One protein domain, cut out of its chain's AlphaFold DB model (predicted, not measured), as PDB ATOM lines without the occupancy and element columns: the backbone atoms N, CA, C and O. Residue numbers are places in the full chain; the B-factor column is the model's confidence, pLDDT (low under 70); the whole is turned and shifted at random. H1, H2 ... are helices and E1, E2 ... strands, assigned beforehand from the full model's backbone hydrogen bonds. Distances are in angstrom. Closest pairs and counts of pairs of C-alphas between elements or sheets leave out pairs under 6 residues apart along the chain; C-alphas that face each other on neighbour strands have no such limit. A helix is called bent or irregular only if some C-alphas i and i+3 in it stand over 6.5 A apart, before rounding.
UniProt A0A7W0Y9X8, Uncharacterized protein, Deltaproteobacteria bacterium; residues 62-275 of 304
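Overview. This is residues 62 to 275 of the 304 residues of an uncharacterized protein of Deltaproteobacteria bacterium (UniProt A0A7W0Y9X8). The chain is wound in stacked turns, a short solenoid: E2 to E6 stand side by side as a curled wall of parallel strands, and H2, H3, H5 and H6 make a curved row of helices alongside it, one to each turn. H1 and the hairpin of E1 and E2 close one end; H8 and the long hairpin of E7 and E8 lie at the other, where the hairpin's tip, residues 229 to 234, sticks out, and the last stretch folds back to H9 on the side of the strands away from H5 and H6. The 214 printed residues hold nine named helices and eight named strands in the order H1 E1 E2 H2 E3 H3 H4 E4 H5 E5 H6 E6 H7 E7 E8 H8 H9; the large sheet runs E1 E2 E3 E4 E5 E6 and is mixed. The class is mixed, helices and strands, and the whole is compact, with a radius of gyration of the C-alphas of 18.3 A and spans of 53 by 43 by 34 A.

Arrangement. The large sheet holds E1, residues 86 to 89, E2, 92 to 98, E3, 118 to 122, E4, 158 to 162, E5, 185 to 187, and E6, 212 to 214; it is twisted, and E1 and E6 are its edge strands. E1 and E2 form an antiparallel hairpin, with N 87 and O 95 at 2.8 A. The other neighbours are parallel, with backbone N and O within hydrogen-bond range across each pair: N 120 and O 96 at 2.9 A for E2 and E3, N 121 and O 160 at 2.8 A for E3 and E4, N 161 and O 187 at 2.8 A for E4 and E5, and N 214 and O 186 at 2.9 A for E5 and E6. With H2, residues 100 to 110, H3, 144 to 148, H4, 151 to 155, H5, 167 to 176, and H6, 195 to 203, they make four strand-helix-strand units, parallel neighbour strands with helices between: E2 H2 E3, E3 H3 H4 E4, E4 H5 E5 and E5 H6 E6, each crossover right-handed. H2 is on the sheet at a height of 11.0 A, along the strands at 21 degrees to E3 on the local plane. H1, residues 64 to 75, is on it at 8.7 A, over E1 and E2; with H2 and the sheet it makes two layers, helices on one face of a sheet. H2 touches H3, closest at C-alphas 104 and 147, 6.1 A. H3 touches H5, closest at C-alphas 144 and 170, 7.1 A. H3 and H4 meet only through their link. H5 and H6 touch at a shallow tilt of 3 degrees, the same way, closest at C-alphas 171 and 197, 4.4 A. H8, residues 242 to 251, only just touches H6, with 3 pairs of C-alphas within 8 A, the closest 203 and 251 at 7.2 A. H7, residues 216 to 220, only just touches H8, also with 3 pairs, the closest 220 and 243 at 6.7 A. E7, residues 223 to 230, and E8, 233 to 240, form an antiparallel hairpin, with N 226 and O 237 at 2.8 A. H9, residues 268 to 273, only grazes the large sheet, with its residues 268 to 269. Every O i to N i+4 pair is within hydrogen-bond range in H3, H5, H6, H8 and H9, against 6 of 8 in H1, 5 of 7 in H2, and 0 of 1 in H4 and in H7, whose O i to N i+3 pairs within range are 2 of 2 and 1 of 2.

Along the chain. H1 begins at C-alpha 64, (-47.615, 15.950, -39.874), and H9 ends at C-alpha 273, (-36.577, -10.799, -51.217). From first to last C-alpha E8 measures 22.5 A, E7 21.1 A, E2 17.3 A, H5 14.6 A and H8 14.3 A. H1, H2 and H7 are irregular: C-alphas 70 and 73 are 7.3 A apart, C-alphas 105 and 108 are 8.4 A apart, and, only just, C-alphas 216 and 219 are 6.6 A apart.

Size, cuts and confidence. The two C-alphas farthest apart, those of Glu 105 and Asp 231, are 59.6 A from each other. The printed part has no cut. The links E3 to H3, residues 123 to 143, and H8 to H9, residues 252 to 267, are long. The mean pLDDT of the printed part is 90.2; residues 62 to 64 and residue 66 are under 70.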
ATOM      1  N   PRO A  62     -51.429  14.793 -44.733       46.03
ATOM      2  CA  PRO A  62     -52.484  15.498 -44.011       46.03
ATOM      3  C   PRO A  62     -52.297  15.482 -42.495       46.03
ATOM      4  O   PRO A  62     -52.998  16.219 -41.817       46.03
ATOM      5  N   HIS A  63     -51.358  14.710 -41.936       57.22
ATOM      6  CA  HIS A  63     -51.177  14.649 -40.489       57.22
ATOM      7  C   HIS A  63     -49.709  14.654 -40.044       57.22
ATOM      8  O   HIS A  63     -49.331  13.832 -39.207       57.22
ATOM      9  N   LEU A  64     -48.902  15.617 -40.520       62.69
ATOM     10  CA  LEU A  64     -47.615  15.950 -39.874       62.69
ATOM     11  C   LEU A  64     -47.779  16.105 -38.354       62.69
ATOM     12  O   LEU A  64     -46.910  15.682 -37.607       62.69
ATOM     13  N   GLU A  65     -48.922  16.605 -37.875       71.31
ATOM     14  CA  GLU A  65     -49.213  16.724 -36.440       71.31
ATOM     15  C   GLU A  65     -49.316  15.369 -35.716       71.31
ATOM     16  O   GLU A  65     -48.759  15.198 -34.630       71.31
ATOM     17  N   SER A  66     -49.991  14.379 -36.317       69.88
ATOM     18  CA  SER A  66     -50.085  13.034 -35.728       69.88
ATOM     19  C   SER A  66     -48.749  12.305 -35.848       69.88
ATOM     20  O   SER A  66     -48.270  11.741 -34.867       69.88
ATOM     21  N   GLY A  67     -48.085  12.401 -37.005       70.25
ATOM     22  CA  GLY A  67     -46.731  11.885 -37.204       70.25
ATOM     23  C   GLY A  67     -45.730  12.474 -36.205       70.25
ATOM     24  O   GLY A  67     -44.978  11.727 -35.587       70.25
ATOM     25  N   ALA A  68     -45.777  13.784 -35.951       74.38
ATOM     26  CA  ALA A  68     -44.916  14.475 -34.990       74.38
ATOM     27  C   ALA A  68     -45.138  13.992 -33.552       74.38
ATOM     28  O   ALA A  68     -44.182  13.878 -32.782       74.38
ATOM     29  N   ARG A  69     -46.382  13.662 -33.176       79.62
ATOM     30  CA  ARG A  69     -46.672  13.078 -31.858       79.62
ATOM     31  C   ARG A  69     -45.947  11.750 -31.661       79.62
ATOM     32  O   ARG A  69     -45.396  11.524 -30.587       79.62
ATOM     33  N   TRP A  70     -45.920  10.915 -32.692       77.50
ATOM     34  CA  TRP A  70     -45.322   9.580 -32.644       77.50
ATOM     35  C   TRP A  70     -43.810   9.597 -32.860       77.50
ATOM     36  O   TRP A  70     -43.077   8.873 -32.193       77.50
ATOM     37  N   ALA A  71     -43.321  10.507 -33.698       87.62
ATOM     38  CA  ALA A  71     -41.900  10.760 -33.870       87.62
ATOM     39  C   ALA A  71     -41.276  11.525 -32.692       87.62
ATOM     40  O   ALA A  71     -40.060  11.678 -32.671       87.62
ATOM     41  N   ARG A  72     -42.049  11.988 -31.697       88.81
ATOM     42  CA  ARG A  72     -41.569  12.866 -30.611       88.81
ATOM     43  C   ARG A  72     -40.292  12.369 -29.931       88.81
ATOM     44  O   ARG A  72     -39.398  13.165 -29.671       88.81
ATOM     45  N   ASN A  73     -40.186  11.064 -29.681       89.50
ATOM     46  CA  ASN A  73     -39.001  10.480 -29.045       89.50
ATOM     47  C   ASN A  73     -37.769  10.466 -29.966       89.50
ATOM     48  O   ASN A  73     -36.642  10.450 -29.472       89.50
ATOM     49  N   LEU A  74     -37.983  10.483 -31.285       93.06
ATOM     50  CA  LEU A  74     -36.943  10.623 -32.305       93.06
ATOM     51  C   LEU A  74     -36.563  12.086 -32.544       93.06
ATOM     52  O   LEU A  74     -35.420  12.344 -32.904       93.06
ATOM     53  N   LEU A  75     -37.479  13.041 -32.319       92.88
ATOM     54  CA  LEU A  75     -37.245  14.453 -32.642       92.88
ATOM     55  C   LEU A  75     -36.024  15.041 -31.919       92.88
ATOM     56  O   LEU A  75     -35.348  15.898 -32.461       92.88
ATOM     57  N   GLN A  76     -35.666  14.548 -30.737       93.12
ATOM     58  CA  GLN A  76     -34.442  14.998 -30.058       93.12
ATOM     59  C   GLN A  76     -33.136  14.591 -30.776       93.12
ATOM     60  O   GLN A  76     -32.086  15.149 -30.480       93.12
ATOM     61  N   PHE A  77     -33.189  13.614 -31.688       93.56
ATOM     62  CA  PHE A  77     -32.029  13.101 -32.426       93.56
ATOM     63  C   PHE A  77     -31.999  13.553 -33.885       93.56
ATOM     64  O   PHE A  77     -30.928  13.590 -34.490       93.56
ATOM     65  N   VAL A  78     -33.159  13.848 -34.473       91.31
ATOM     66  CA  VAL A  78     -33.216  14.307 -35.863       91.31
ATOM     67  C   VAL A  78     -32.736  15.741 -35.967       91.31
ATOM     68  O   VAL A  78     -32.863  16.545 -35.040       91.31
ATOM     69  N   GLN A  79     -32.192  16.077 -37.128       81.50
ATOM     70  CA  GLN A  79     -31.701  17.417 -37.397       81.50
ATOM     71  C   GLN A  79     -32.806  18.456 -37.105       81.50
ATOM     72  O   GLN A  79     -33.933  18.330 -37.587       81.50
ATOM     73  N   ARG A  80     -32.496  19.461 -36.272       83.44
ATOM     74  CA  ARG A  80     -33.416  20.539 -35.825       83.44
ATOM     75  C   ARG A  80     -34.669  20.096 -35.069       83.44
ATOM     76  O   ARG A  80     -35.558  20.913 -34.850       83.44
ATOM     77  N   GLY A  81     -34.800  18.816 -34.732       83.12
ATOM     78  CA  GLY A  81     -36.046  18.274 -34.195       83.12
ATOM     79  C   GLY A  81     -37.278  18.511 -35.063       83.12
ATOM     80  O   GLY A  81     -38.394  18.506 -34.543       83.12
ATOM     81  N   SER A  82     -37.089  18.702 -36.375       86.69
ATOM     82  CA  SER A  82     -38.198  18.845 -37.317       86.69
ATOM     83  C   SER A  82     -38.742  17.480 -37.723       86.69
ATOM     84  O   SER A  82     -37.987  16.557 -38.033       86.69
ATOM     85  N   VAL A  83     -40.069  17.374 -37.785       86.75
ATOM     86  CA  VAL A  83     -40.763  16.205 -38.341       86.75
ATOM     87  C   VAL A  83     -40.481  16.028 -39.837       86.75
ATOM     88  O   VAL A  83     -40.538  14.905 -40.322       86.75
ATOM     89  N   ASP A  84     -40.085  17.087 -40.551       87.19
ATOM     90  CA  ASP A  84     -39.708  17.010 -41.973       87.19
ATOM     91  C   ASP A  84     -38.451  16.158 -42.196       87.19
ATOM     92  O   ASP A  84     -38.218  15.641 -43.286       87.19
ATOM     93  N   ASN A  85     -37.654  15.972 -41.138       91.25
ATOM     94  CA  ASN A  85     -36.487  15.094 -41.119       91.25
ATOM     95  C   ASN A  85     -36.835  13.660 -40.687       91.25
ATOM     96  O   ASN A  85     -35.934  12.865 -40.412       91.25
ATOM     97  N   VAL A  86     -38.125  13.320 -40.618       93.00
ATOM     98  CA  VAL A  86     -38.635  11.975 -40.347       93.00
ATOM     99  C   VAL A  86     -39.490  11.525 -41.525       93.00
ATOM    100  O   VAL A  86     -40.550  12.073 -41.812       93.00
ATOM    101  N   HIS A  87     -39.050  10.464 -42.185       92.00
ATOM    102  CA  HIS A  87     -39.799   9.817 -43.247       92.00
ATOM    103  C   HIS A  87     -40.604   8.650 -42.689       92.00
ATOM    104  O   HIS A  87     -40.077   7.795 -41.969       92.00
ATOM    105  N   PHE A  88     -41.876   8.597 -43.070       92.12
ATOM    106  CA  PHE A  88     -42.786   7.539 -42.663       92.12
ATOM    107  C   PHE A  88     -42.935   6.504 -43.778       92.12
ATOM    108  O   PHE A  88     -43.171   6.864 -44.929       92.12
ATOM    109  N   ASP A  89     -42.856   5.227 -43.414       91.94
ATOM    110  CA  ASP A  89     -43.280   4.107 -44.256       91.94
ATOM    111  C   ASP A  89     -44.325   3.285 -43.504       91.94
ATOM    112  O   ASP A  89     -44.190   3.027 -42.303       91.94
ATOM    113  N   ARG A  90     -45.406   2.917 -44.200       92.75
ATOM    114  CA  ARG A  90     -46.512   2.114 -43.643       92.75
ATOM    115  C   ARG A  90     -47.022   2.591 -42.273       92.75
ATOM    116  O   ARG A  90     -47.425   1.793 -41.434       92.75
ATOM    117  N   GLY A  91     -47.017   3.909 -42.060       91.62
ATOM    118  CA  GLY A  91     -47.532   4.554 -40.850       91.62
ATOM    119  C   GLY A  91     -46.528   4.752 -39.707       91.62
ATOM    120  O   GLY A  91     -46.910   5.321 -38.684       91.62
ATOM    121  N   PHE A  92     -45.266   4.339 -39.870       94.06
ATOM    122  CA  PHE A  92     -44.229   4.396 -38.832       94.06
ATOM    123  C   PHE A  92     -42.975   5.140 -39.312       94.06
ATOM    124  O   PHE A  92     -42.691   5.125 -40.509       94.06
ATOM    125  N   PRO A  93     -42.189   5.759 -38.407       94.00
ATOM    126  CA  PRO A  93     -40.874   6.290 -38.751       94.00
ATOM    127  C   PRO A  93     -39.987   5.180 -39.325       94.00
ATOM    128  O   PRO A  93     -39.721   4.187 -38.649       94.00
ATOM    129  N   ALA A  94     -39.539   5.352 -40.566       95.00
ATOM    130  CA  ALA A  94     -38.723   4.379 -41.294       95.00
ATOM    131  C   ALA A  94     -37.409   4.980 -41.808       95.00
ATOM    132  O   ALA A  94     -36.420   4.262 -41.979       95.00
ATOM    133  N   GLY A  95     -37.382   6.298 -42.012       95.88
ATOM    134  CA  GLY A  95     -36.186   7.053 -42.355       95.88
ATOM    135  C   GLY A  95     -36.032   8.288 -41.485       95.88
ATOM    136  O   GLY A  95     -37.025   8.897 -41.095       95.88
ATOM    137  N   ILE A  96     -34.794   8.663 -41.187       96.19
ATOM    138  CA  ILE A  96     -34.482   9.878 -40.430       96.19
ATOM    139  C   ILE A  96     -33.275  10.588 -41.024       96.19
ATOM    140  O   ILE A  96     -32.348   9.936 -41.501       96.19
ATOM    141  N   ARG A  97     -33.269  11.917 -40.935       95.50
ATOM    142  CA  ARG A  97     -32.093  12.742 -41.206       95.50
ATOM    143  C   ARG A  97     -31.493  13.253 -39.908       95.50
ATOM    144  O   ARG A  97     -32.197  13.846 -39.086       95.50
ATOM    145  N   LEU A  98     -30.197  13.032 -39.712       95.19
ATOM    146  CA  LEU A  98     -29.516  13.439 -38.486       95.19
ATOM    147  C   LEU A  98     -28.021  13.680 -38.667       95.19
ATOM    148  O   LEU A  98     -27.400  13.268 -39.645       95.19
ATOM    149  N   HIS A  99     -27.451  14.360 -37.677       92.81
ATOM    150  CA  HIS A  99     -26.032  14.663 -37.637       92.81
ATOM    151  C   HIS A  99     -25.203  13.388 -37.397       92.81
ATOM    152  O   HIS A  99     -25.523  12.629 -36.480       92.81
ATOM    153  N   PRO A 100     -24.097  13.154 -38.127       94.75
ATOM    154  CA  PRO A 100     -23.319  11.921 -37.999       94.75
ATOM    155  C   PRO A 100     -22.814  11.658 -36.573       94.75
ATOM    156  O   PRO A 100     -22.886  10.525 -36.111       94.75
ATOM    157  N   ALA A 101     -22.405  12.689 -35.823       93.25
ATOM    158  CA  ALA A 101     -21.991  12.507 -34.425       93.25
ATOM    159  C   ALA A 101     -23.126  11.976 -33.527       93.25
ATOM    160  O   ALA A 101     -22.881  11.140 -32.663       93.25
ATOM    161  N   VAL A 102     -24.375  12.396 -33.777       95.19
ATOM    162  CA  VAL A 102     -25.547  11.890 -33.046       95.19
ATOM    163  C   VAL A 102     -25.758  10.409 -33.354       95.19
ATOM    164  O   VAL A 102     -26.084   9.641 -32.454       95.19
ATOM    165  N   PHE A 103     -25.521   9.976 -34.595       97.25
ATOM    166  CA  PHE A 103     -25.547   8.550 -34.921       97.25
ATOM    167  C   PHE A 103     -24.459   7.785 -34.177       97.25
ATOM    168  O   PHE A 103     -24.763   6.807 -33.504       97.25
ATOM    169  N   CYS A 104     -23.208   8.241 -34.265       97.06
ATOM    170  CA  CYS A 104     -22.076   7.553 -33.650       97.06
ATOM    171  C   CYS A 104     -22.270   7.355 -32.140       97.06
ATOM    172  O   CYS A 104     -21.881   6.324 -31.597       97.06
ATOM    173  N   GLU A 105     -22.902   8.319 -31.468       97.62
ATOM    174  CA  GLU A 105     -23.154   8.260 -30.029       97.62
ATOM    175  C   GLU A 105     -24.440   7.492 -29.665       97.62
ATOM    176  O   GLU A 105     -24.453   6.735 -28.694       97.62
ATOM    177  N   TYR A 106     -25.519   7.638 -30.446       98.06
ATOM    178  CA  TYR A 106     -26.864   7.190 -30.056       98.06
ATOM    179  C   TYR A 106     -27.511   6.156 -30.989       98.06
ATOM    180  O   TYR A 106     -28.682   5.824 -30.787       98.06
ATOM    181  N   ALA A 107     -26.803   5.602 -31.981       97.81
ATOM    182  CA  ALA A 107     -27.397   4.715 -32.991       97.81
ATOM    183  C   ALA A 107     -28.209   3.555 -32.388       97.81
ATOM    184  O   ALA A 107     -29.333   3.304 -32.817       97.81
ATOM    185  N   ASP A 108     -27.704   2.871 -31.356       97.38
ATOM    186  CA  ASP A 108     -28.441   1.762 -30.729       97.38
ATOM    187  C   ASP A 108     -29.747   2.192 -30.062       97.38
ATOM    188  O   ASP A 108     -30.704   1.419 -30.012       97.38
ATOM    189  N   LEU A 109     -29.791   3.398 -29.495       96.25
ATOM    190  CA  LEU A 109     -31.013   3.948 -28.918       96.25
ATOM    191  C   LEU A 109     -31.984   4.344 -30.033       96.25
ATOM    192  O   LEU A 109     -33.122   3.886 -30.031       96.25
ATOM    193  N   ILE A 110     -31.513   5.114 -31.014       96.44
ATOM    194  CA  ILE A 110     -32.305   5.594 -32.155       96.44
ATOM    195  C   ILE A 110     -32.971   4.424 -32.889       96.44
ATOM    196  O   ILE A 110     -34.181   4.423 -33.097       96.44
ATOM    197  N   LEU A 111     -32.208   3.373 -33.198       95.62
ATOM    198  CA  LEU A 111     -32.705   2.192 -33.908       95.62
ATOM    199  C   LEU A 111     -33.572   1.253 -33.046       95.62
ATOM    200  O   LEU A 111     -33.992   0.200 -33.526       95.62
ATOM    201  N   ARG A 112     -33.801   1.568 -31.765       93.62
ATOM    202  CA  ARG A 112     -34.805   0.908 -30.905       93.62
ATOM    203  C   ARG A 112     -36.092   1.722 -30.776       93.62
ATOM    204  O   ARG A 112     -37.110   1.180 -30.359       93.62
ATOM    205  N   LEU A 113     -36.053   3.004 -31.136       94.06
ATOM    206  CA  LEU A 113     -37.187   3.924 -31.059       94.06
ATOM    207  C   LEU A 113     -38.119   3.849 -32.274       94.06
ATOM    208  O   LEU A 113     -39.072   4.618 -32.335       94.06
ATOM    209  N   GLY A 114     -37.867   2.951 -33.227       94.12
ATOM    210  CA  GLY A 114     -38.754   2.697 -34.358       94.12
ATOM    211  C   GLY A 114     -38.165   1.720 -35.373       94.12
ATOM    212  O   GLY A 114     -36.983   1.370 -35.269       94.12
ATOM    213  N   PRO A 115     -38.962   1.300 -36.373       96.31
ATOM    214  CA  PRO A 115     -38.525   0.447 -37.477       96.31
ATOM    215  C   PRO A 115     -37.658   1.228 -38.485       96.31
ATOM    216  O   PRO A 115     -37.918   1.227 -39.685       96.31
ATOM    217  N   ILE A 116     -36.621   1.914 -37.999       96.75
ATOM    218  CA  ILE A 116     -35.721   2.735 -38.809       96.75
ATOM    219  C   ILE A 116     -34.833   1.831 -39.663       96.75
ATOM    220  O   ILE A 116     -34.089   0.989 -39.155       96.75
ATOM    221  N   ARG A 117     -34.903   2.032 -40.977       96.44
ATOM    222  CA  ARG A 117     -34.153   1.282 -41.996       96.44
ATOM    223  C   ARG A 117     -33.331   2.176 -42.907       96.44
ATOM    224  O   ARG A 117     -32.507   1.667 -43.668       96.44
ATOM    225  N   HIS A 118     -33.546   3.480 -42.799       97.56
ATOM    226  CA  HIS A 118     -32.887   4.493 -43.587       97.56
ATOM    227  C   HIS A 118     -32.352   5.614 -42.696       97.56
ATOM    228  O   HIS A 118     -33.063   6.111 -41.819       97.56
ATOM    229  N   VAL A 119     -31.107   6.018 -42.932       98.00
ATOM    230  CA  VAL A 119     -30.518   7.200 -42.297       98.00
ATOM    231  C   VAL A 119     -29.896   8.068 -43.376       98.00
ATOM    232  O   VAL A 119     -29.022   7.607 -44.107       98.00
ATOM    233  N   ASP A 120     -30.345   9.315 -43.447       97.50
ATOM    234  CA  ASP A 120     -29.698  10.376 -44.209       97.50
ATOM    235  C   ASP A 120     -28.740  11.124 -43.272       97.50
ATOM    236  O   ASP A 120     -29.152  11.791 -42.318       97.50
ATOM    237  N   PHE A 121     -27.446  11.013 -43.540       96.38
ATOM    238  CA  PHE A 121     -26.425  11.850 -42.933       96.38
ATOM    239  C   PHE A 121     -26.286  13.137 -43.736       96.38
ATOM    240  O   PHE A 121     -26.133  13.093 -44.957       96.38
ATOM    241  N   SER A 122     -26.295  14.272 -43.045       89.88
ATOM    242  CA  SER A 122     -26.042  15.584 -43.641       89.88
ATOM    243  C   SER A 122     -24.847  16.275 -42.998       89.88
ATOM    244  O   SER A 122     -24.447  15.915 -41.884       89.88
ATOM    245  N   HIS A 123     -24.295  17.297 -43.665       83.62
ATOM    246  CA  HIS A 123     -23.314  18.182 -43.032       83.62
ATOM    247  C   HIS A 123     -23.839  18.749 -41.697       83.62
ATOM    248  O   HIS A 123     -25.057  18.858 -41.500       83.62
ATOM    249  N   PRO A 124     -22.935  19.124 -40.774       74.94
ATOM    250  CA  PRO A 124     -23.307  19.926 -39.625       74.94
ATOM    251  C   PRO A 124     -23.819  21.284 -40.103       74.94
ATOM    252  O   PRO A 124     -23.170  21.945 -40.915       74.94
ATOM    253  N   TYR A 125     -24.963  21.698 -39.572       80.00
ATOM    254  CA  TYR A 125     -25.464  23.062 -39.689       80.00
ATOM    255  C   TYR A 125     -25.467  23.678 -38.295       80.00
ATOM    256  O   TYR A 125     -25.706  22.963 -37.318       80.00
ATOM    257  N   ASP A 126     -25.193  24.973 -38.213       81.19
ATOM    258  CA  ASP A 126     -25.413  25.734 -36.989       81.19
ATOM    259  C   ASP A 126     -26.916  25.991 -36.754       81.19
ATOM    260  O   ASP A 126     -27.784  25.570 -37.533       81.19
ATOM    261  N   ASP A 127     -27.227  26.670 -35.648       78.00
ATOM    262  CA  ASP A 127     -28.602  27.007 -35.262       78.00
ATOM    263  C   ASP A 127     -29.303  27.933 -36.284       78.00
ATOM    264  O   ASP A 127     -30.534  27.981 -36.319       78.00
ATOM    265  N   ASP A 128     -28.538  28.614 -37.148       80.00
ATOM    266  CA  ASP A 128     -29.012  29.550 -38.177       80.00
ATOM    267  C   ASP A 128     -29.169  28.897 -39.568       80.00
ATOM    268  O   ASP A 128     -29.331  29.606 -40.565       80.00
ATOM    269  N   ASP A 129     -29.120  27.562 -39.669       73.75
ATOM    270  CA  ASP A 129     -29.154  26.838 -40.955       73.75
ATOM    271  C   ASP A 129     -27.984  27.209 -41.879       73.75
ATOM    272  O   ASP A 129     -28.085  27.201 -43.109       73.75
ATOM    273  N   ARG A 130     -26.829  27.539 -41.302       84.19
ATOM    274  CA  ARG A 130     -25.611  27.738 -42.083       84.19
ATOM    275  C   ARG A 130     -24.738  26.504 -41.958       84.19
ATOM    276  O   ARG A 130     -24.616  25.947 -40.866       84.19
ATOM    277  N   PRO A 131     -24.122  26.049 -43.058       84.12
ATOM    278  CA  PRO A 131     -23.145  24.982 -42.976       84.12
ATOM    279  C   PRO A 131     -22.037  25.364 -41.992       84.12
ATOM    280  O   PRO A 131     -21.490  26.466 -42.073       84.12
ATOM    281  N   VAL A 132     -21.702  24.464 -41.070       87.19
ATOM    282  CA  VAL A 132     -20.596  24.703 -40.140       87.19
ATOM    283  C   VAL A 132     -19.303  24.736 -40.940       87.19
ATOM    284  O   VAL A 132     -18.996  23.797 -41.681       87.19
ATOM    285  N   LEU A 133     -18.555  25.826 -40.784       88.88
ATOM    286  CA  LEU A 133     -17.266  26.014 -41.427       88.88
ATOM    287  C   LEU A 133     -16.120  25.700 -40.454       88.88
ATOM    288  O   LEU A 133     -16.258  25.872 -39.243       88.88
ATOM    289  N   ASP A 134     -14.992  25.231 -40.980       86.69
ATOM    290  CA  ASP A 134     -13.734  25.101 -40.254       86.69
ATOM    291  C   ASP A 134     -13.079  26.476 -40.001       86.69
ATOM    292  O   ASP A 134     -13.581  27.526 -40.413       86.69
ATOM    293  N   GLU A 135     -11.928  26.487 -39.321       91.00
ATOM    294  CA  GLU A 135     -11.177  27.715 -39.011       91.00
ATOM    295  C   GLU A 135     -10.683  28.486 -40.252       91.00
ATOM    296  O   GLU A 135     -10.234  29.629 -40.141       91.00
ATOM    297  N   HIS A 136     -10.781  27.884 -41.438       90.06
ATOM    298  CA  HIS A 136     -10.408  28.469 -42.720       90.06
ATOM    299  C   HIS A 136     -11.619  28.877 -43.571       90.06
ATOM    300  O   HIS A 136     -11.435  29.410 -44.665       90.06
ATOM    301  N   GLY A 137     -12.846  28.686 -43.077       89.81
ATOM    302  CA  GLY A 137     -14.068  29.027 -43.803       89.81
ATOM    303  C   GLY A 137     -14.505  27.977 -44.831       89.81
ATOM    304  O   GLY A 137     -15.360  28.278 -45.663       89.81
ATOM    305  N   HIS A 138     -13.949  26.762 -44.803       86.25
ATOM    306  CA  HIS A 138     -14.427  25.642 -45.620       86.25
ATOM    307  C   HIS A 138     -15.467  24.825 -44.861       86.25
ATOM    308  O   HIS A 138     -15.493  24.859 -43.641       86.25
ATOM    309  N   LEU A 139     -16.299  24.042 -45.552       83.94
ATOM    310  CA  LEU A 139     -17.219  23.111 -44.889       83.94
ATOM    311  C   LEU A 139     -16.459  22.180 -43.934       83.94
ATOM    312  O   LEU A 139     -15.509  21.509 -44.341       83.94
ATOM    313  N   ALA A 140     -16.899  22.122 -42.675       85.56
ATOM    314  CA  ALA A 140     -16.293  21.267 -41.664       85.56
ATOM    315  C   ALA A 140     -16.291  19.806 -42.128       85.56
ATOM    316  O   ALA A 140     -17.315  19.300 -42.584       85.56
ATOM    317  N   ARG A 141     -15.150  19.118 -41.990       86.62
ATOM    318  CA  ARG A 141     -14.965  17.729 -42.447       86.62
ATOM    319  C   ARG A 141     -16.102  16.823 -41.956       86.62
ATOM    320  O   ARG A 141     -16.363  16.738 -40.758       86.62
ATOM    321  N   PHE A 142     -16.734  16.096 -42.879       91.19
ATOM    322  CA  PHE A 142     -17.695  15.052 -42.530       91.19
ATOM    323  C   PHE A 142     -16.953  13.863 -41.877       91.19
ATOM    324  O   PHE A 142     -15.999  13.361 -42.482       91.19
ATOM    325  N   PRO A 143     -17.349  13.399 -40.674       94.44
ATOM    326  CA  PRO A 143     -16.663  12.332 -39.935       94.44
ATOM    327  C   PRO A 143     -17.005  10.944 -40.510       94.44
ATOM    328  O   PRO A 143     -17.677  10.119 -39.887       94.44
ATOM    329  N   LEU A 144     -16.617  10.711 -41.770       96.00
ATOM    330  CA  LEU A 144     -16.993   9.513 -42.521       96.00
ATOM    331  C   LEU A 144     -16.425   8.241 -41.894       96.00
ATOM    332  O   LEU A 144     -17.119   7.234 -41.827       96.00
ATOM    333  N   GLU A 145     -15.170   8.272 -41.454       97.50
ATOM    334  CA  GLU A 145     -14.486   7.099 -40.901       97.50
ATOM    335  C   GLU A 145     -15.154   6.643 -39.601       97.50
ATOM    336  O   GLU A 145     -15.372   5.448 -39.405       97.50
ATOM    337  N   GLU A 146     -15.556   7.591 -38.753       97.75
ATOM    338  CA  GLU A 146     -16.288   7.327 -37.519       97.75
ATOM    339  C   GLU A 146     -17.667   6.722 -37.807       97.75
ATOM    340  O   GLU A 146     -18.049   5.725 -37.192       97.75
ATOM    341  N   VAL A 147     -18.396   7.272 -38.786       97.88
ATOM    342  CA  VAL A 147     -19.688   6.716 -39.218       97.88
ATOM    343  C   VAL A 147     -19.510   5.295 -39.753       97.88
ATOM    344  O   VAL A 147     -20.220   4.387 -39.326       97.88
ATOM    345  N   LEU A 148     -18.536   5.070 -40.640       98.25
ATOM    346  CA  LEU A 148     -18.264   3.760 -41.243       98.25
ATOM    347  C   LEU A 148     -17.709   2.729 -40.252       98.25
ATOM    348  O   LEU A 148     -17.693   1.540 -40.575       98.25
ATOM    349  N   ALA A 149     -17.293   3.153 -39.057       98.25
ATOM    350  CA  ALA A 149     -16.918   2.276 -37.952       98.25
ATOM    351  C   ALA A 149     -18.114   1.851 -37.073       98.25
ATOM    352  O   ALA A 149     -17.962   0.962 -36.231       98.25
ATOM    353  N   CYS A 150     -19.300   2.444 -37.251       98.50
ATOM    354  CA  CYS A 150     -20.472   2.148 -36.426       98.50
ATOM    355  C   CYS A 150     -21.096   0.786 -36.788       98.50
ATOM    356  O   CYS A 150     -21.653   0.639 -37.884       98.50
ATOM    357  N   PRO A 151     -21.114  -0.213 -35.878       98.38
ATOM    358  CA  PRO A 151     -21.676  -1.540 -36.162       98.38
ATOM    359  C   PRO A 151     -23.170  -1.498 -36.518       98.38
ATOM    360  O   PRO A 151     -23.675  -2.382 -37.209       98.38
ATOM    361  N   GLN A 152     -23.880  -0.452 -36.096       98.25
ATOM    362  CA  GLN A 152     -25.297  -0.240 -36.366       98.25
ATOM    363  C   GLN A 152     -25.609  -0.019 -37.851       98.25
ATOM    364  O   GLN A 152     -26.748  -0.257 -38.255       98.25
ATOM    365  N   LEU A 153     -24.622   0.338 -38.685       98.44
ATOM    366  CA  LEU A 153     -24.797   0.384 -40.142       98.44
ATOM    367  C   LEU A 153     -25.240  -0.968 -40.716       98.44
ATOM    368  O   LEU A 153     -26.020  -1.006 -41.666       98.44
ATOM    369  N   ALA A 154     -24.850  -2.079 -40.080       97.75
ATOM    370  CA  ALA A 154     -25.262  -3.421 -40.481       97.75
ATOM    371  C   ALA A 154     -26.760  -3.692 -40.294       97.75
ATOM    372  O   ALA A 154     -27.229  -4.756 -40.686       97.75
ATOM    373  N   ARG A 155     -27.524  -2.761 -39.704       96.81
ATOM    374  CA  ARG A 155     -28.984  -2.847 -39.548       96.81
ATOM    375  C   ARG A 155     -29.751  -2.037 -40.597       96.81
ATOM    376  O   ARG A 155     -30.968  -2.199 -40.679       96.81
ATOM    377  N   LEU A 156     -29.079  -1.185 -41.371       97.94
ATOM    378  CA  LEU A 156     -29.711  -0.275 -42.325       97.94
ATOM    379  C   LEU A 156     -29.844  -0.921 -43.708       97.94
ATOM    380  O   LEU A 156     -28.940  -1.610 -44.176       97.94
ATOM    381  N   ASP A 157     -30.979  -0.682 -44.365       97.44
ATOM    382  CA  ASP A 157     -31.200  -1.080 -45.763       97.44
ATOM    383  C   ASP A 157     -30.775   0.005 -46.741       97.44
ATOM    384  O   ASP A 157     -30.520  -0.279 -47.909       97.44
ATOM    385  N   SER A 158     -30.719   1.249 -46.282       97.81
ATOM    386  CA  SER A 158     -30.339   2.374 -47.118       97.81
ATOM    387  C   SER A 158     -29.657   3.456 -46.299       97.81
ATOM    388  O   SER A 158     -30.015   3.696 -45.145       97.81
ATOM    389  N   ILE A 159     -28.672   4.112 -46.898       98.25
ATOM    390  CA  ILE A 159     -27.910   5.186 -46.260       98.25
ATOM    391  C   ILE A 159     -27.783   6.334 -47.251       98.25
ATOM    392  O   ILE A 159     -27.429   6.109 -48.407       98.25
ATOM    393  N   GLY A 160     -28.062   7.550 -46.798       97.38
ATOM    394  CA  GLY A 160     -27.749   8.760 -47.539       97.38
ATOM    395  C   GLY A 160     -26.559   9.493 -46.941       97.38
ATOM    396  O   GLY A 160     -26.444   9.636 -45.729       97.38
ATOM    397  N   PHE A 161     -25.690   9.979 -47.810       96.44
ATOM    398  CA  PHE A 161     -24.657  10.964 -47.540       96.44
ATOM    399  C   PHE A 161     -25.049  12.207 -48.343       96.44
ATOM    400  O   PHE A 161     -24.560  12.423 -49.450       96.44
ATOM    401  N   ILE A 162     -26.033  12.956 -47.840       92.12
ATOM    402  CA  ILE A 162     -26.674  14.071 -48.551       92.12
ATOM    403  C   ILE A 162     -26.009  15.376 -48.140       92.12
ATOM    404  O   ILE A 162     -25.893  15.638 -46.946       92.12
ATOM    405  N   HIS A 163     -25.635  16.232 -49.094       89.44
ATOM    406  CA  HIS A 163     -24.876  17.450 -48.781       89.44
ATOM    407  C   HIS A 163     -23.655  17.117 -47.922       89.44
ATOM    408  O   HIS A 163     -23.496  17.642 -46.821       89.44
ATOM    409  N   THR A 164     -22.830  16.179 -48.381       89.81
ATOM    410  CA  THR A 164     -21.599  15.799 -47.685       89.81
ATOM    411  C   THR A 164     -20.419  15.960 -48.626       89.81
ATOM    412  O   THR A 164     -20.497  15.602 -49.795       89.81
ATOM    413  N   ASN A 165     -19.295  16.464 -48.130       86.94
ATOM    414  CA  ASN A 165     -18.066  16.526 -48.916       86.94
ATOM    415  C   ASN A 165     -17.213  15.258 -48.719       86.94
ATOM    416  O   ASN A 165     -16.084  15.325 -48.231       86.94
ATOM    417  N   VAL A 166     -17.772  14.073 -49.006       91.00
ATOM    418  CA  VAL A 166     -17.029  12.805 -48.833       91.00
ATOM    419  C   VAL A 166     -15.907  12.649 -49.868       91.00
ATOM    420  O   VAL A 166     -14.879  12.040 -49.562       91.00
ATOM    421  N   GLY A 167     -16.067  13.221 -51.067       89.38
ATOM    422  CA  GLY A 167     -15.049  13.228 -52.116       89.38
ATOM    423  C   GLY A 167     -14.638  11.837 -52.617       89.38
ATOM    424  O   GLY A 167     -15.237  10.809 -52.287       89.38
ATOM    425  N   ASN A 168     -13.551  11.799 -53.398       90.75
ATOM    426  CA  ASN A 168     -12.989  10.560 -53.959       90.75
ATOM    427  C   ASN A 168     -12.513   9.563 -52.901       90.75
ATOM    428  O   ASN A 168     -12.799   8.368 -52.975       90.75
ATOM    429  N   THR A 169     -11.819  10.062 -51.878       94.12
ATOM    430  CA  THR A 169     -11.380   9.230 -50.756       94.12
ATOM    431  C   THR A 169     -12.576   8.609 -50.037       94.12
ATOM    432  O   THR A 169     -12.525   7.441 -49.658       94.12
ATOM    433  N   GLY A 170     -13.677   9.351 -49.893       95.50
ATOM    434  CA  GLY A 170     -14.881   8.848 -49.248       95.50
ATOM    435  C   GLY A 170     -15.585   7.750 -50.035       95.50
ATOM    436  O   GLY A 170     -15.972   6.751 -49.434       95.50
ATOM    437  N   GLY A 171     -15.674   7.859 -51.365       96.25
ATOM    438  CA  GLY A 171     -16.208   6.781 -52.207       96.25
ATOM    439  C   GLY A 171     -15.452   5.462 -52.016       96.25
ATOM    440  O   GLY A 171     -16.070   4.412 -51.822       96.25
ATOM    441  N   ALA A 172     -14.117   5.520 -51.963       97.44
ATOM    442  CA  ALA A 172     -13.277   4.352 -51.698       97.44
ATOM    443  C   ALA A 172     -13.467   3.778 -50.281       97.44
ATOM    444  O   ALA A 172     -13.554   2.560 -50.118       97.44
ATOM    445  N   LEU A 173     -13.577   4.634 -49.257       98.00
ATOM    446  CA  LEU A 173     -13.847   4.199 -47.881       98.00
ATOM    447  C   LEU A 173     -15.213   3.507 -47.757       98.00
ATOM    448  O   LEU A 173     -15.316   2.455 -47.126       98.00
ATOM    449  N   ILE A 174     -16.250   4.059 -48.391       98.06
ATOM    450  CA  ILE A 174     -17.599   3.480 -48.402       98.06
ATOM    451  C   ILE A 174     -17.590   2.123 -49.113       98.06
ATOM    452  O   ILE A 174     -18.126   1.153 -48.577       98.06
ATOM    453  N   ALA A 175     -16.930   2.023 -50.271       98.19
ATOM    454  CA  ALA A 175     -16.787   0.772 -51.017       98.19
ATOM    455  C   ALA A 175     -16.091  -0.338 -50.211       98.19
ATOM    456  O   ALA A 175     -16.426  -1.518 -50.345       98.19
ATOM    457  N   ALA A 176     -15.137   0.042 -49.357       98.19
ATOM    458  CA  ALA A 176     -14.391  -0.869 -48.499       98.19
ATOM    459  C   ALA A 176     -15.106  -1.216 -47.177       98.19
ATOM    460  O   ALA A 176     -14.630  -2.086 -46.446       98.19
ATOM    461  N   CYS A 177     -16.227  -0.566 -46.843       98.50
ATOM    462  CA  CYS A 177     -16.882  -0.735 -45.548       98.50
ATOM    463  C   CYS A 177     -17.544  -2.124 -45.418       98.50
ATOM    464  O   CYS A 177     -18.522  -2.415 -46.117       98.50
ATOM    465  N   PRO A 178     -17.097  -2.984 -44.479       98.19
ATOM    466  CA  PRO A 178     -17.646  -4.331 -44.326       98.19
ATOM    467  C   PRO A 178     -18.995  -4.346 -43.599       98.19
ATOM    468  O   PRO A 178     -19.661  -5.378 -43.572       98.19
ATOM    469  N   LEU A 179     -19.403  -3.228 -42.990       98.44
ATOM    470  CA  LEU A 179     -20.620  -3.137 -42.184       98.44
ATOM    471  C   LEU A 179     -21.874  -2.876 -43.025       98.44
ATOM    472  O   LEU A 179     -22.979  -3.020 -42.519       98.44
ATOM    473  N   LEU A 180     -21.740  -2.605 -44.325       98.00
ATOM    474  CA  LEU A 180     -22.860  -2.373 -45.248       98.00
ATOM    475  C   LEU A 180     -23.580  -3.664 -45.683       98.00
ATOM    476  O   LEU A 180     -24.184  -3.714 -46.749       98.00
ATOM    477  N   THR A 181     -23.529  -4.726 -44.874       97.38
ATOM    478  CA  THR A 181     -24.011  -6.079 -45.229       97.38
ATOM    479  C   THR A 181     -25.499  -6.150 -45.564       97.38
ATOM    480  O   THR A 181     -25.914  -7.016 -46.333       97.38
ATOM    481  N   ARG A 182     -26.305  -5.244 -44.999       96.62
ATOM    482  CA  ARG A 182     -27.726  -5.097 -45.326       96.62
ATOM    483  C   ARG A 182     -27.999  -3.939 -46.278       96.62
ATOM    484  O   ARG A 182     -29.089  -3.883 -46.823       96.62
ATOM    485  N   CYS A 183     -27.065  -3.033 -46.525       97.81
ATOM    486  CA  CYS A 183     -27.375  -1.864 -47.336       97.81
ATOM    487  C   CYS A 183     -27.623  -2.275 -48.800       97.81
ATOM    488  O   CYS A 183     -26.818  -2.979 -49.407       97.81
ATOM    489  N   LEU A 184     -28.763  -1.863 -49.354       96.75
ATOM    490  CA  LEU A 184     -29.175  -2.083 -50.743       96.75
ATOM    491  C   LEU A 184     -29.211  -0.790 -51.558       96.75
ATOM    492  O   LEU A 184     -29.328  -0.863 -52.783       96.75
ATOM    493  N   TYR A 185     -29.174   0.364 -50.888       97.00
ATOM    494  CA  TYR A 185     -29.338   1.668 -51.512       97.00
ATOM    495  C   TYR A 185     -28.408   2.707 -50.892       97.00
ATOM    496  O   TYR A 185     -28.433   2.913 -49.677       97.00
ATOM    497  N   LEU A 186     -27.657   3.411 -51.737       97.44
ATOM    498  CA  LEU A 186     -26.867   4.572 -51.335       97.44
ATOM    499  C   LEU A 186     -27.384   5.848 -51.995       97.44
ATOM    500  O   LEU A 186     -27.635   5.874 -53.199       97.44
ATOM    501  N   ASP A 187     -27.523   6.907 -51.207       96.25
ATOM    502  CA  ASP A 187     -27.875   8.239 -51.691       96.25
ATOM    503  C   ASP A 187     -26.691   9.193 -51.529       96.25
ATOM    504  O   ASP A 187     -26.140   9.322 -50.443       96.25
ATOM    505  N   PHE A 188     -26.308   9.867 -52.604       95.50
ATOM    506  CA  PHE A 188     -25.235  10.856 -52.666       95.50
ATOM    507  C   PHE A 188     -25.751  12.174 -53.251       95.50
ATOM    508  O   PHE A 188     -25.021  12.885 -53.943       95.50
ATOM    509  N   PHE A 189     -27.032  12.485 -53.049       90.75
ATOM    510  CA  PHE A 189     -27.604  13.736 -53.532       90.75
ATOM    511  C   PHE A 189     -26.843  14.946 -52.969       90.75
ATOM    512  O   PHE A 189     -26.581  15.015 -51.765       90.75
ATOM    513  N   TYR A 190     -26.473  15.885 -53.845       89.75
ATOM    514  CA  TYR A 190     -25.637  17.039 -53.501       89.75
ATOM    515  C   TYR A 190     -24.307  16.694 -52.814       89.75
ATOM    516  O   TYR A 190     -23.860  17.409 -51.916       89.75
ATOM    517  N   THR A 191     -23.684  15.592 -53.217       90.38
ATOM    518  CA  THR A 191     -22.374  15.174 -52.720       90.38
ATOM    519  C   THR A 191     -21.390  15.072 -53.877       90.38
ATOM    520  O   THR A 191     -21.684  14.468 -54.911       90.38
ATOM    521  N   ASP A 192     -20.205  15.645 -53.681       87.75
ATOM    522  CA  ASP A 192     -19.140  15.641 -54.677       87.75
ATOM    523  C   ASP A 192     -18.504  14.247 -54.755       87.75
ATOM    524  O   ASP A 192     -17.661  13.872 -53.936       87.75
ATOM    525  N   LEU A 193     -18.915  13.465 -55.753       90.81
ATOM    526  CA  LEU A 193     -18.219  12.256 -56.182       90.81
ATOM    527  C   LEU A 193     -17.759  12.428 -57.626       90.81
ATOM    528  O   LEU A 193     -18.468  12.994 -58.457       90.81
ATOM    529  N   TYR A 194     -16.577  11.897 -57.924       92.19
ATOM    530  CA  TYR A 194     -16.023  11.870 -59.272       92.19
ATOM    531  C   TYR A 194     -15.912  10.429 -59.778       92.19
ATOM    532  O   TYR A 194     -16.218   9.475 -59.058       92.19
ATOM    533  N   ASP A 195     -15.467  10.273 -61.025       95.31
ATOM    534  CA  ASP A 195     -15.342   8.983 -61.711       95.31
ATOM    535  C   ASP A 195     -14.622   7.917 -60.861       95.31
ATOM    536  O   ASP A 195     -15.027   6.751 -60.857       95.31
ATOM    537  N   GLU A 196     -13.582   8.296 -60.110       95.88
ATOM    538  CA  GLU A 196     -12.828   7.368 -59.262       95.88
ATOM    539  C   GLU A 196     -13.678   6.793 -58.122       95.88
ATOM    540  O   GLU A 196     -13.574   5.600 -57.832       95.88
ATOM    541  N   SER A 197     -14.553   7.599 -57.511       95.81
ATOM    542  CA  SER A 197     -15.515   7.120 -56.510       95.81
ATOM    543  C   SER A 197     -16.482   6.109 -57.098       95.81
ATOM    544  O   SER A 197     -16.751   5.088 -56.471       95.81
ATOM    545  N   VAL A 198     -16.998   6.368 -58.301       95.75
ATOM    546  CA  VAL A 198     -17.950   5.469 -58.973       95.75
ATOM    547  C   VAL A 198     -17.317   4.115 -59.235       95.75
ATOM    548  O   VAL A 198     -17.904   3.072 -58.950       95.75
ATOM    549  N   ILE A 199     -16.091   4.145 -59.755       96.75
ATOM    550  CA  ILE A 199     -15.293   2.953 -60.009       96.75
ATOM    551  C   ILE A 199     -15.055   2.193 -58.704       96.75
ATOM    552  O   ILE A 199     -15.317   0.992 -58.657       96.75
ATOM    553  N   ALA A 200     -14.631   2.878 -57.639       97.81
ATOM    554  CA  ALA A 200     -14.404   2.243 -56.347       97.81
ATOM    555  C   ALA A 200     -15.688   1.600 -55.794       97.81
ATOM    556  O   ALA A 200     -15.666   0.447 -55.367       97.81
ATOM    557  N   LEU A 201     -16.824   2.301 -55.860       97.75
ATOM    558  CA  LEU A 201     -18.128   1.785 -55.439       97.75
ATOM    559  C   LEU A 201     -18.562   0.562 -56.261       97.75
ATOM    560  O   LEU A 201     -19.109  -0.382 -55.691       97.75
ATOM    561  N   ALA A 202     -18.296   0.538 -57.566       97.56
ATOM    562  CA  ALA A 202     -18.581  -0.615 -58.420       97.56
ATOM    563  C   ALA A 202     -17.684  -1.823 -58.116       97.56
ATOM    564  O   ALA A 202     -18.141  -2.962 -58.178       97.56
ATOM    565  N   GLU A 203     -16.421  -1.584 -57.760       97.81
ATOM    566  CA  GLU A 203     -15.455  -2.630 -57.401       97.81
ATOM    567  C   GLU A 203     -15.650  -3.164 -55.975       97.81
ATOM    568  O   GLU A 203     -15.219  -4.277 -55.658       97.81
ATOM    569  N   GLY A 204     -16.311  -2.394 -55.108       98.06
ATOM    570  CA  GLY A 204     -16.551  -2.771 -53.722       98.06
ATOM    571  C   GLY A 204     -17.394  -4.052 -53.593       98.06
ATOM    572  O   GLY A 204     -18.419  -4.209 -54.265       98.06
ATOM    573  N   PRO A 205     -17.027  -4.984 -52.690       97.00
ATOM    574  CA  PRO A 205     -17.623  -6.325 -52.619       97.00
ATOM    575  C   PRO A 205     -19.110  -6.342 -52.238       97.00
ATOM    576  O   PRO A 205     -19.811  -7.318 -52.544       97.00
ATOM    577  N   LEU A 206     -19.563  -5.294 -51.541       97.44
ATOM    578  CA  LEU A 206     -20.954  -5.075 -51.143       97.44
ATOM    579  C   LEU A 206     -21.617  -4.016 -52.030       97.44
ATOM    580  O   LEU A 206     -22.694  -4.262 -52.567       97.44
ATOM    581  N   THR A 207     -20.959  -2.873 -52.242       97.12
ATOM    582  CA  THR A 207     -21.501  -1.740 -53.008       97.12
ATOM    583  C   THR A 207     -21.739  -2.073 -54.479       97.12
ATOM    584  O   THR A 207     -22.772  -1.688 -55.019       97.12
ATOM    585  N   GLY A 208     -20.890  -2.887 -55.114       96.00
ATOM    586  CA  GLY A 208     -21.096  -3.346 -56.493       96.00
ATOM    587  C   GLY A 208     -22.341  -4.226 -56.681       96.00
ATOM    588  O   GLY A 208     -22.807  -4.410 -57.801       96.00
ATOM    589  N   LYS A 209     -22.911  -4.756 -55.589       94.50
ATOM    590  CA  LYS A 209     -24.101  -5.628 -55.590       94.50
ATOM    591  C   LYS A 209     -25.368  -4.930 -55.099       94.50
ATOM    592  O   LYS A 209     -26.421  -5.566 -55.036       94.50
ATOM    593  N   MET A 210     -25.274  -3.659 -54.715       96.00
ATOM    594  CA  MET A 210     -26.434  -2.878 -54.293       96.00
ATOM    595  C   MET A 210     -27.420  -2.709 -55.448       96.00
ATOM    596  O   MET A 210     -27.061  -2.822 -56.619       96.00
ATOM    597  N   LEU A 211     -28.681  -2.459 -55.116       93.62
ATOM    598  CA  LEU A 211     -29.762  -2.426 -56.099       93.62
ATOM    599  C   LEU A 211     -30.109  -1.011 -56.550       93.62
ATOM    600  O   LEU A 211     -30.702  -0.848 -57.613       93.62
ATOM    601  N   GLY A 212     -29.754  -0.003 -55.755       93.00
ATOM    602  CA  GLY A 212     -29.957   1.391 -56.109       93.00
ATOM    603  C   GLY A 212     -28.812   2.273 -55.645       93.00
ATOM    604  O   GLY A 212     -28.210   2.054 -54.594       93.00
ATOM    605  N   MET A 213     -28.529   3.286 -56.447       94.94
ATOM    606  CA  MET A 213     -27.644   4.377 -56.094       94.94
ATOM    607  C   MET A 213     -28.234   5.657 -56.670       94.94
ATOM    608  O   MET A 213     -28.835   5.628 -57.744       94.94
ATOM    609  N   ARG A 214     -28.092   6.765 -55.952       92.44
ATOM    610  CA  ARG A 214     -28.513   8.085 -56.420       92.44
ATOM    611  C   ARG A 214     -27.389   9.082 -56.213       92.44
ATOM    612  O   ARG A 214     -26.730   9.050 -55.183       92.44
ATOM    613  N   GLY A 215     -27.192   9.968 -57.179       90.94
ATOM    614  CA  GLY A 215     -26.237  11.069 -57.115       90.94
ATOM    615  C   GLY A 215     -26.229  11.817 -58.441       90.94
ATOM    616  O   GLY A 215     -26.481  11.209 -59.478       90.94
ATOM    617  N   ASP A 216     -25.945  13.116 -58.414       87.81
ATOM    618  CA  ASP A 216     -26.021  13.971 -59.614       87.81
ATOM    619  C   ASP A 216     -24.979  13.576 -60.679       87.81
ATOM    620  O   ASP A 216     -25.175  13.752 -61.877       87.81
ATOM    621  N   TRP A 217     -23.874  12.971 -60.247       86.19
ATOM    622  CA  TRP A 217     -22.805  12.449 -61.099       86.19
ATOM    623  C   TRP A 217     -23.174  11.135 -61.806       86.19
ATOM    624  O   TRP A 217     -22.481  10.722 -62.744       86.19
ATOM    625  N   LEU A 218     -24.224  10.445 -61.346       87.38
ATOM    626  CA  LEU A 218     -24.549   9.098 -61.805       87.38
ATOM    627  C   LEU A 218     -25.017   9.095 -63.264       87.38
ATOM    628  O   LEU A 218     -24.750   8.123 -63.959       87.38
ATOM    629  N   ASP A 219     -25.569  10.202 -63.766       85.56
ATOM    630  CA  ASP A 219     -26.006  10.360 -65.161       85.56
ATOM    631  C   ASP A 219     -24.879  10.111 -66.184       85.56
ATOM    632  O   ASP A 219     -25.128   9.724 -67.325       85.56
ATOM    633  N   HIS A 220     -23.613  10.276 -65.784       87.06
ATOM    634  CA  HIS A 220     -22.459   9.967 -66.634       87.06
ATOM    635  C   HIS A 220     -22.150   8.467 -66.746       87.06
ATOM    636  O   HIS A 220     -21.362   8.075 -67.612       87.06
ATOM    637  N   PHE A 221     -22.729   7.644 -65.873       88.00
ATOM    638  CA  PHE A 221     -22.486   6.206 -65.768       88.00
ATOM    639  C   PHE A 221     -23.751   5.366 -65.935       88.00
ATOM    640  O   PHE A 221     -23.654   4.262 -66.456       88.00
ATOM    641  N   SER A 222     -24.916   5.837 -65.500       84.62
ATOM    642  CA  SER A 222     -26.155   5.067 -65.529       84.62
ATOM    643  C   SER A 222     -26.918   5.221 -66.837       84.62
ATOM    644  O   SER A 222     -26.521   5.910 -67.779       84.62
ATOM    645  N   GLU A 223     -28.056   4.540 -66.888       82.50
ATOM    646  CA  GLU A 223     -29.144   4.916 -67.777       82.50
ATOM    647  C   GLU A 223     -29.564   6.369 -67.502       82.50
ATOM    648  O   GLU A 223     -29.704   6.767 -66.348       82.50
ATOM    649  N   TYR A 224     -29.774   7.147 -68.557       79.38
ATOM    650  CA  TYR A 224     -30.401   8.465 -68.498       79.38
ATOM    651  C   TYR A 224     -31.556   8.507 -69.497       79.38
ATOM    652  O   TYR A 224     -31.561   7.760 -70.481       79.38
ATOM    653  N   SER A 225     -32.563   9.342 -69.241       78.25
ATOM    654  CA  SER A 225     -33.678   9.484 -70.172       78.25
ATOM    655  C   SER A 225     -33.462  10.623 -71.161       78.25
ATOM    656  O   SER A 225     -33.295  11.769 -70.753       78.25
ATOM    657  N   GLU A 226     -33.551  10.318 -72.449       79.56
ATOM    658  CA  GLU A 226     -33.739  11.281 -73.529       79.56
ATOM    659  C   GLU A 226     -35.243  11.411 -73.784       79.56
ATOM    660  O   GLU A 226     -35.917  10.435 -74.128       79.56
ATOM    661  N   GLU A 227     -35.777  12.609 -73.577       81.94
ATOM    662  CA  GLU A 227     -37.156  12.951 -73.920       81.94
ATOM    663  C   GLU A 227     -37.164  13.735 -75.232       81.94
ATOM    664  O   GLU A 227     -36.286  14.567 -75.481       81.94
ATOM    665  N   GLY A 228     -38.142  13.460 -76.088       78.25
ATOM    666  CA  GLY A 228     -38.256  14.124 -77.377       78.25
ATOM    667  C   GLY A 228     -39.656  14.037 -77.962       78.25
ATOM    668  O   GLY A 228     -40.523  13.326 -77.459       78.25
ATOM    669  N   LEU A 229     -39.856  14.789 -79.039       77.81
ATOM    670  CA  LEU A 229     -41.068  14.781 -79.849       77.81
ATOM    671  C   LEU A 229     -40.705  14.262 -81.236       77.81
ATOM    672  O   LEU A 229     -39.790  14.791 -81.872       77.81
ATOM    673  N   ASP A 230     -41.414  13.241 -81.692       77.62
ATOM    674  CA  ASP A 230     -41.373  12.777 -83.075       77.62
ATOM    675  C   ASP A 230     -42.777  12.825 -83.705       77.62
ATOM    676  O   ASP A 230     -43.740  13.296 -83.093       77.62
ATOM    677  N   ASP A 231     -42.905  12.354 -84.948       77.94
ATOM    678  CA  ASP A 231     -44.181  12.333 -85.678       77.94
ATOM    679  C   ASP A 231     -45.257  11.441 -85.009       77.94
ATOM    680  O   ASP A 231     -46.429  11.494 -85.394       77.94
ATOM    681  N   LEU A 232     -44.889  10.619 -84.014       77.81
ATOM    682  CA  LEU A 232     -45.773   9.739 -83.240       77.81
ATOM    683  C   LEU A 232     -46.091  10.283 -81.835       77.81
ATOM    684  O   LEU A 232     -46.922   9.695 -81.136       77.81
ATOM    685  N   GLY A 233     -45.492  11.409 -81.440       81.50
ATOM    686  CA  GLY A 233     -45.758  12.110 -80.187       81.50
ATOM    687  C   GLY A 233     -44.538  12.206 -79.273       81.50
ATOM    688  O   GLY A 233     -43.391  12.188 -79.712       81.50
ATOM    689  N   GLU A 234     -44.798  12.369 -77.977       77.44
ATOM    690  CA  GLU A 234     -43.747  12.392 -76.961       77.44
ATOM    691  C   GLU A 234     -43.188  10.982 -76.752       77.44
ATOM    692  O   GLU A 234     -43.933  10.029 -76.499       77.44
ATOM    693  N   TYR A 235     -41.865  10.855 -76.807       76.94
ATOM    694  CA  TYR A 235     -41.166   9.636 -76.430       76.94
ATOM    695  C   TYR A 235     -40.232   9.886 -75.250       76.94
ATOM    696  O   TYR A 235     -39.678  10.972 -75.070       76.94
ATOM    697  N   LYS A 236     -40.025   8.826 -74.466       73.38
ATOM    698  CA  LYS A 236     -39.006   8.754 -73.422       73.38
ATOM    699  C   LYS A 236     -38.140   7.533 -73.680       73.38
ATOM    700  O   LYS A 236     -38.622   6.400 -73.660       73.38
ATOM    701  N   LYS A 237     -36.867   7.772 -73.956       75.00
ATOM    702  CA  LYS A 237     -35.878   6.758 -74.311       75.00
ATOM    703  C   LYS A 237     -34.840   6.671 -73.206       75.00
ATOM    704  O   LYS A 237     -34.380   7.702 -72.745       75.00
ATOM    705  N   TYR A 238     -34.452   5.466 -72.804       77.50
ATOM    706  CA  TYR A 238     -33.367   5.276 -71.841       77.50
ATOM    707  C   TYR A 238     -32.089   4.905 -72.587       77.50
ATOM    708  O   TYR A 238     -32.079   3.958 -73.376       77.50
ATOM    709  N   VAL A 239     -31.028   5.675 -72.368       83.00
ATOM    710  CA  VAL A 239     -29.717   5.460 -72.978       83.00
ATOM    711  C   VAL A 239     -28.726   5.118 -71.887       83.00
ATOM    712  O   VAL A 239     -28.624   5.827 -70.892       83.00
ATOM    713  N   PHE A 240     -27.996   4.019 -72.068       86.25
ATOM    714  CA  PHE A 240     -26.968   3.614 -71.122       86.25
ATOM    715  C   PHE A 240     -25.646   4.314 -71.447       86.25
ATOM    716  O   PHE A 240     -25.121   4.158 -72.555       86.25
ATOM    717  N   ALA A 241     -25.120   5.096 -70.501       90.75
ATOM    718  CA  ALA A 241     -23.931   5.904 -70.723       90.75
ATOM    719  C   ALA A 241     -22.693   5.061 -71.090       90.75
ATOM    720  O   ALA A 241     -22.447   3.985 -70.542       90.75
ATOM    721  N   GLU A 242     -21.854   5.588 -71.986       90.88
ATOM    722  CA  GLU A 242     -20.667   4.886 -72.497       90.88
ATOM    723  C   GLU A 242     -19.665   4.516 -71.388       90.88
ATOM    724  O   GLU A 242     -19.036   3.457 -71.439       90.88
ATOM    725  N   LYS A 243     -19.522   5.361 -70.354       94.00
ATOM    726  CA  LYS A 243     -18.683   5.031 -69.191       94.00
ATOM    727  C   LYS A 243     -19.248   3.837 -68.414       94.00
ATOM    728  O   LYS A 243     -18.475   2.964 -68.029       94.00
ATOM    729  N   GLY A 244     -20.571   3.768 -68.243       92.19
ATOM    730  CA  GLY A 244     -21.271   2.637 -67.629       92.19
ATOM    731  C   GLY A 244     -21.070   1.338 -68.395       92.19
ATOM    732  O   GLY A 244     -20.628   0.351 -67.812       92.19
ATOM    733  N   LYS A 245     -21.271   1.368 -69.722       90.38
ATOM    734  CA  LYS A 245     -21.010   0.221 -70.610       90.38
ATOM    735  C   LYS A 245     -19.587  -0.320 -70.429       90.38
ATOM    736  O   LYS A 245     -19.401  -1.521 -70.250       90.38
ATOM    737  N   LYS A 246     -18.574   0.557 -70.442       92.69
ATOM    738  CA  LYS A 246     -17.164   0.172 -70.231       92.69
ATOM    739  C   LYS A 246     -16.913  -0.402 -68.838       92.69
ATOM    740  O   LYS A 246     -16.117  -1.329 -68.693       92.69
ATOM    741  N   LEU A 247     -17.570   0.150 -67.820       94.19
ATOM    742  CA  LEU A 247     -17.444  -0.320 -66.447       94.19
ATOM    743  C   LEU A 247     -18.031  -1.730 -66.289       94.19
ATOM    744  O   LEU A 247     -17.348  -2.604 -65.756       94.19
ATOM    745  N   GLU A 248     -19.221  -1.993 -66.836       93.94
ATOM    746  CA  GLU A 248     -19.827  -3.331 -66.816       93.94
ATOM    747  C   GLU A 248     -19.077  -4.348 -67.684       93.94
ATOM    748  O   GLU A 248     -18.947  -5.510 -67.306       93.94
ATOM    749  N   GLN A 249     -18.512  -3.932 -68.823       90.69
ATOM    750  CA  GLN A 249     -17.626  -4.797 -69.615       90.69
ATOM    751  C   GLN A 249     -16.424  -5.287 -68.793       90.69
ATOM    752  O   GLN A 249     -15.950  -6.405 -69.000       90.69
ATOM    753  N   ARG A 250     -15.929  -4.458 -67.863       94.81
ATOM    754  CA  ARG A 250     -14.798  -4.787 -66.991       94.81
ATOM    755  C   ARG A 250     -15.209  -5.609 -65.769       94.81
ATOM    756  O   ARG A 250     -14.499  -6.546 -65.416       94.81
ATOM    757  N   LEU A 251     -16.293  -5.225 -65.096       94.88
ATOM    758  CA  LEU A 251     -16.657  -5.737 -63.767       94.88
ATOM    759  C   LEU A 251     -17.826  -6.732 -63.783       94.88
ATOM    760  O   LEU A 251     -18.109  -7.370 -62.770       94.88
ATOM    761  N   GLY A 252     -18.481  -6.904 -64.929       92.56
ATOM    762  CA  GLY A 252     -19.756  -7.595 -65.034       92.56
ATOM    763  C   GLY A 252     -20.931  -6.684 -64.677       92.56
ATOM    764  O   GLY A 252     -20.798  -5.470 -64.578       92.56
ATOM    765  N   TYR A 253     -22.096  -7.298 -64.503       93.06
ATOM    766  CA  TYR A 253     -23.355  -6.609 -64.233       93.06
ATOM    767  C   TYR A 253     -23.339  -5.831 -62.904       93.06
ATOM    768  O   TYR A 253     -23.058  -6.426 -61.858       93.06
ATOM    769  N   ILE A 254     -23.712  -4.548 -62.936       94.62
ATOM    770  CA  ILE A 254     -23.778  -3.642 -61.780       94.62
ATOM    771  C   ILE A 254     -25.224  -3.135 -61.630       94.62
ATOM    772  O   ILE A 254     -25.649  -2.232 -62.353       94.62
ATOM    773  N   PRO A 255     -26.013  -3.660 -60.670       93.19
ATOM    774  CA  PRO A 255     -27.458  -3.441 -60.668       93.19
ATOM    775  C   PRO A 255     -27.877  -1.972 -60.554       93.19
ATOM    776  O   PRO A 255     -28.854  -1.566 -61.182       93.19
ATOM    777  N   TRP A 256     -27.154  -1.171 -59.777       94.44
ATOM    778  CA  TRP A 256     -27.499   0.230 -59.545       94.44
ATOM    779  C   TRP A 256     -27.173   1.170 -60.718       94.44
ATOM    780  O   TRP A 256     -27.578   2.327 -60.672       94.44
ATOM    781  N   LEU A 257     -26.515   0.695 -61.786       93.62
ATOM    782  CA  LEU A 257     -26.374   1.456 -63.037       93.62
ATOM    783  C   LEU A 257     -27.653   1.455 -63.893       93.62
ATOM    784  O   LEU A 257     -27.781   2.261 -64.817       93.62
ATOM    785  N   HIS A 258     -28.614   0.588 -63.567       89.44
ATOM    786  CA  HIS A 258     -29.858   0.432 -64.314       89.44
ATOM    787  C   HIS A 258     -31.029   1.102 -63.594       89.44
ATOM    788  O   HIS A 258     -31.512   0.611 -62.569       89.44
ATOM    789  N   TRP A 259     -31.574   2.171 -64.169       82.12
ATOM    790  CA  TRP A 259     -32.761   2.863 -63.659       82.12
ATOM    791  C   TRP A 259     -33.990   1.956 -63.614       82.12
ATOM    792  O   TRP A 259     -34.861   2.124 -62.760       82.12
ATOM    793  N   ALA A 260     -34.048   0.922 -64.457       79.88
ATOM    794  CA  ALA A 260     -35.083  -0.107 -64.359       79.88
ATOM    795  C   ALA A 260     -35.137  -0.786 -62.968       79.88
ATOM    796  O   ALA A 260     -36.202  -1.260 -62.537       79.88
ATOM    797  N   ASN A 261     -34.019  -0.812 -62.235       83.25
ATOM    798  CA  ASN A 261     -33.930  -1.340 -60.875       83.25
ATOM    799  C   ASN A 261     -34.297  -0.325 -59.794       83.25
ATOM    800  O   ASN A 261     -34.582  -0.744 -58.673       83.25
ATOM    801  N   ALA A 262     -34.360   0.969 -60.120       80.38
ATOM    802  CA  ALA A 262     -34.697   2.010 -59.163       80.38
ATOM    803  C   ALA A 262     -36.081   1.748 -58.550       80.38
ATOM    804  O   ALA A 262     -37.095   1.598 -59.244       80.38
ATOM    805  N   ARG A 263     -36.124   1.657 -57.225       85.50
ATOM    806  CA  ARG A 263     -37.346   1.550 -56.421       85.50
ATOM    807  C   ARG A 263     -37.251   2.521 -55.260       85.50
ATOM    808  O   ARG A 263     -36.168   3.004 -54.938       85.50
ATOM    809  N   SER A 264     -38.389   2.752 -54.608       85.75
ATOM    810  CA  SER A 264     -38.403   3.371 -53.286       85.75
ATOM    811  C   SER A 264     -37.394   2.659 -52.384       85.75
ATOM    812  O   SER A 264     -37.426   1.432 -52.257       85.75
ATOM    813  N   ARG A 265     -36.511   3.430 -51.746       88.94
ATOM    814  CA  ARG A 265     -35.515   2.916 -50.794       88.94
ATOM    815  C   ARG A 265     -36.140   2.175 -49.605       88.94
ATOM    816  O   ARG A 265     -35.474   1.332 -49.016       88.94
ATOM    817  N   TYR A 266     -37.419   2.426 -49.308       88.50
ATOM    818  CA  TYR A 266     -38.179   1.728 -48.262       88.50
ATOM    819  C   TYR A 266     -38.720   0.362 -48.711       88.50
ATOM    820  O   TYR A 266     -38.856  -0.537 -47.894       88.50
ATOM    821  N   ASP A 267     -38.961   0.168 -50.011       88.75
ATOM    822  CA  ASP A 267     -39.489  -1.091 -50.560       88.75
ATOM    823  C   ASP A 267     -38.423  -1.966 -51.218       88.75
ATOM    824  O   ASP A 267     -38.686  -3.111 -51.588       88.75
ATOM    825  N   LEU A 268     -37.216  -1.438 -51.416       89.88
ATOM    826  CA  LEU A 268     -36.172  -2.113 -52.178       89.88
ATOM    827  C   LEU A 268     -35.825  -3.494 -51.604       89.88
ATOM    828  O   LEU A 268     -35.604  -4.435 -52.366       89.88
ATOM    829  N   ARG A 269     -35.849  -3.621 -50.269       92.38
ATOM    830  CA  ARG A 269     -35.718  -4.893 -49.546       92.38
ATOM    831  C   ARG A 269     -36.792  -5.890 -49.957       92.38
ATOM    832  O   ARG A 269     -36.458  -6.999 -50.366       92.38
ATOM    833  N   TRP A 270     -38.055  -5.480 -49.896       91.94
ATOM    834  CA  TRP A 270     -39.183  -6.329 -50.255       91.94
ATOM    835  C   TRP A 270     -39.072  -6.818 -51.701       91.94
ATOM    836  O   TRP A 270     -39.160  -8.019 -51.951       91.94
ATOM    837  N   TYR A 271     -38.787  -5.920 -52.652       89.38
ATOM    838  CA  TYR A 271     -38.622  -6.301 -54.059       89.38
ATOM    839  C   TYR A 271     -37.477  -7.304 -54.260       89.38
ATOM    840  O   TYR A 271     -37.608  -8.221 -55.074       89.38
ATOM    841  N   PHE A 272     -36.380  -7.152 -53.518       90.75
ATOM    842  CA  PHE A 272     -35.247  -8.070 -53.576       90.75
ATOM    843  C   PHE A 272     -35.613  -9.461 -53.052       90.75
ATOM    844  O   PHE A 272     -35.394 -10.460 -53.734       90.75
ATOM    845  N   GLU A 273     -36.220  -9.531 -51.869       91.69
ATOM    846  CA  GLU A 273     -36.577 -10.799 -51.217       91.69
ATOM    847  C   GLU A 273     -37.667 -11.571 -51.973       91.69
ATOM    848  O   GLU A 273     -37.695 -12.799 -51.928       91.69
ATOM    849  N   HIS A 274     -38.514 -10.870 -52.730       91.44
ATOM    850  CA  HIS A 274     -39.569 -11.465 -53.556       91.44
ATOM    851  C   HIS A 274     -39.138 -11.688 -55.020       91.44
ATOM    852  O   HIS A 274     -39.957 -12.048 -55.864       91.44
ATOM    853  N   GLY A 275     -37.854 -11.489 -55.346       89.06
ATOM    854  CA  GLY A 275     -37.296 -11.785 -56.671       89.06
ATOM    855  C   GLY A 275     -37.774 -10.854 -57.792       89.06
ATOM    856  O   GLY A 275     -37.713 -11.211 -58.969       89.06
TER     857      GLY A 275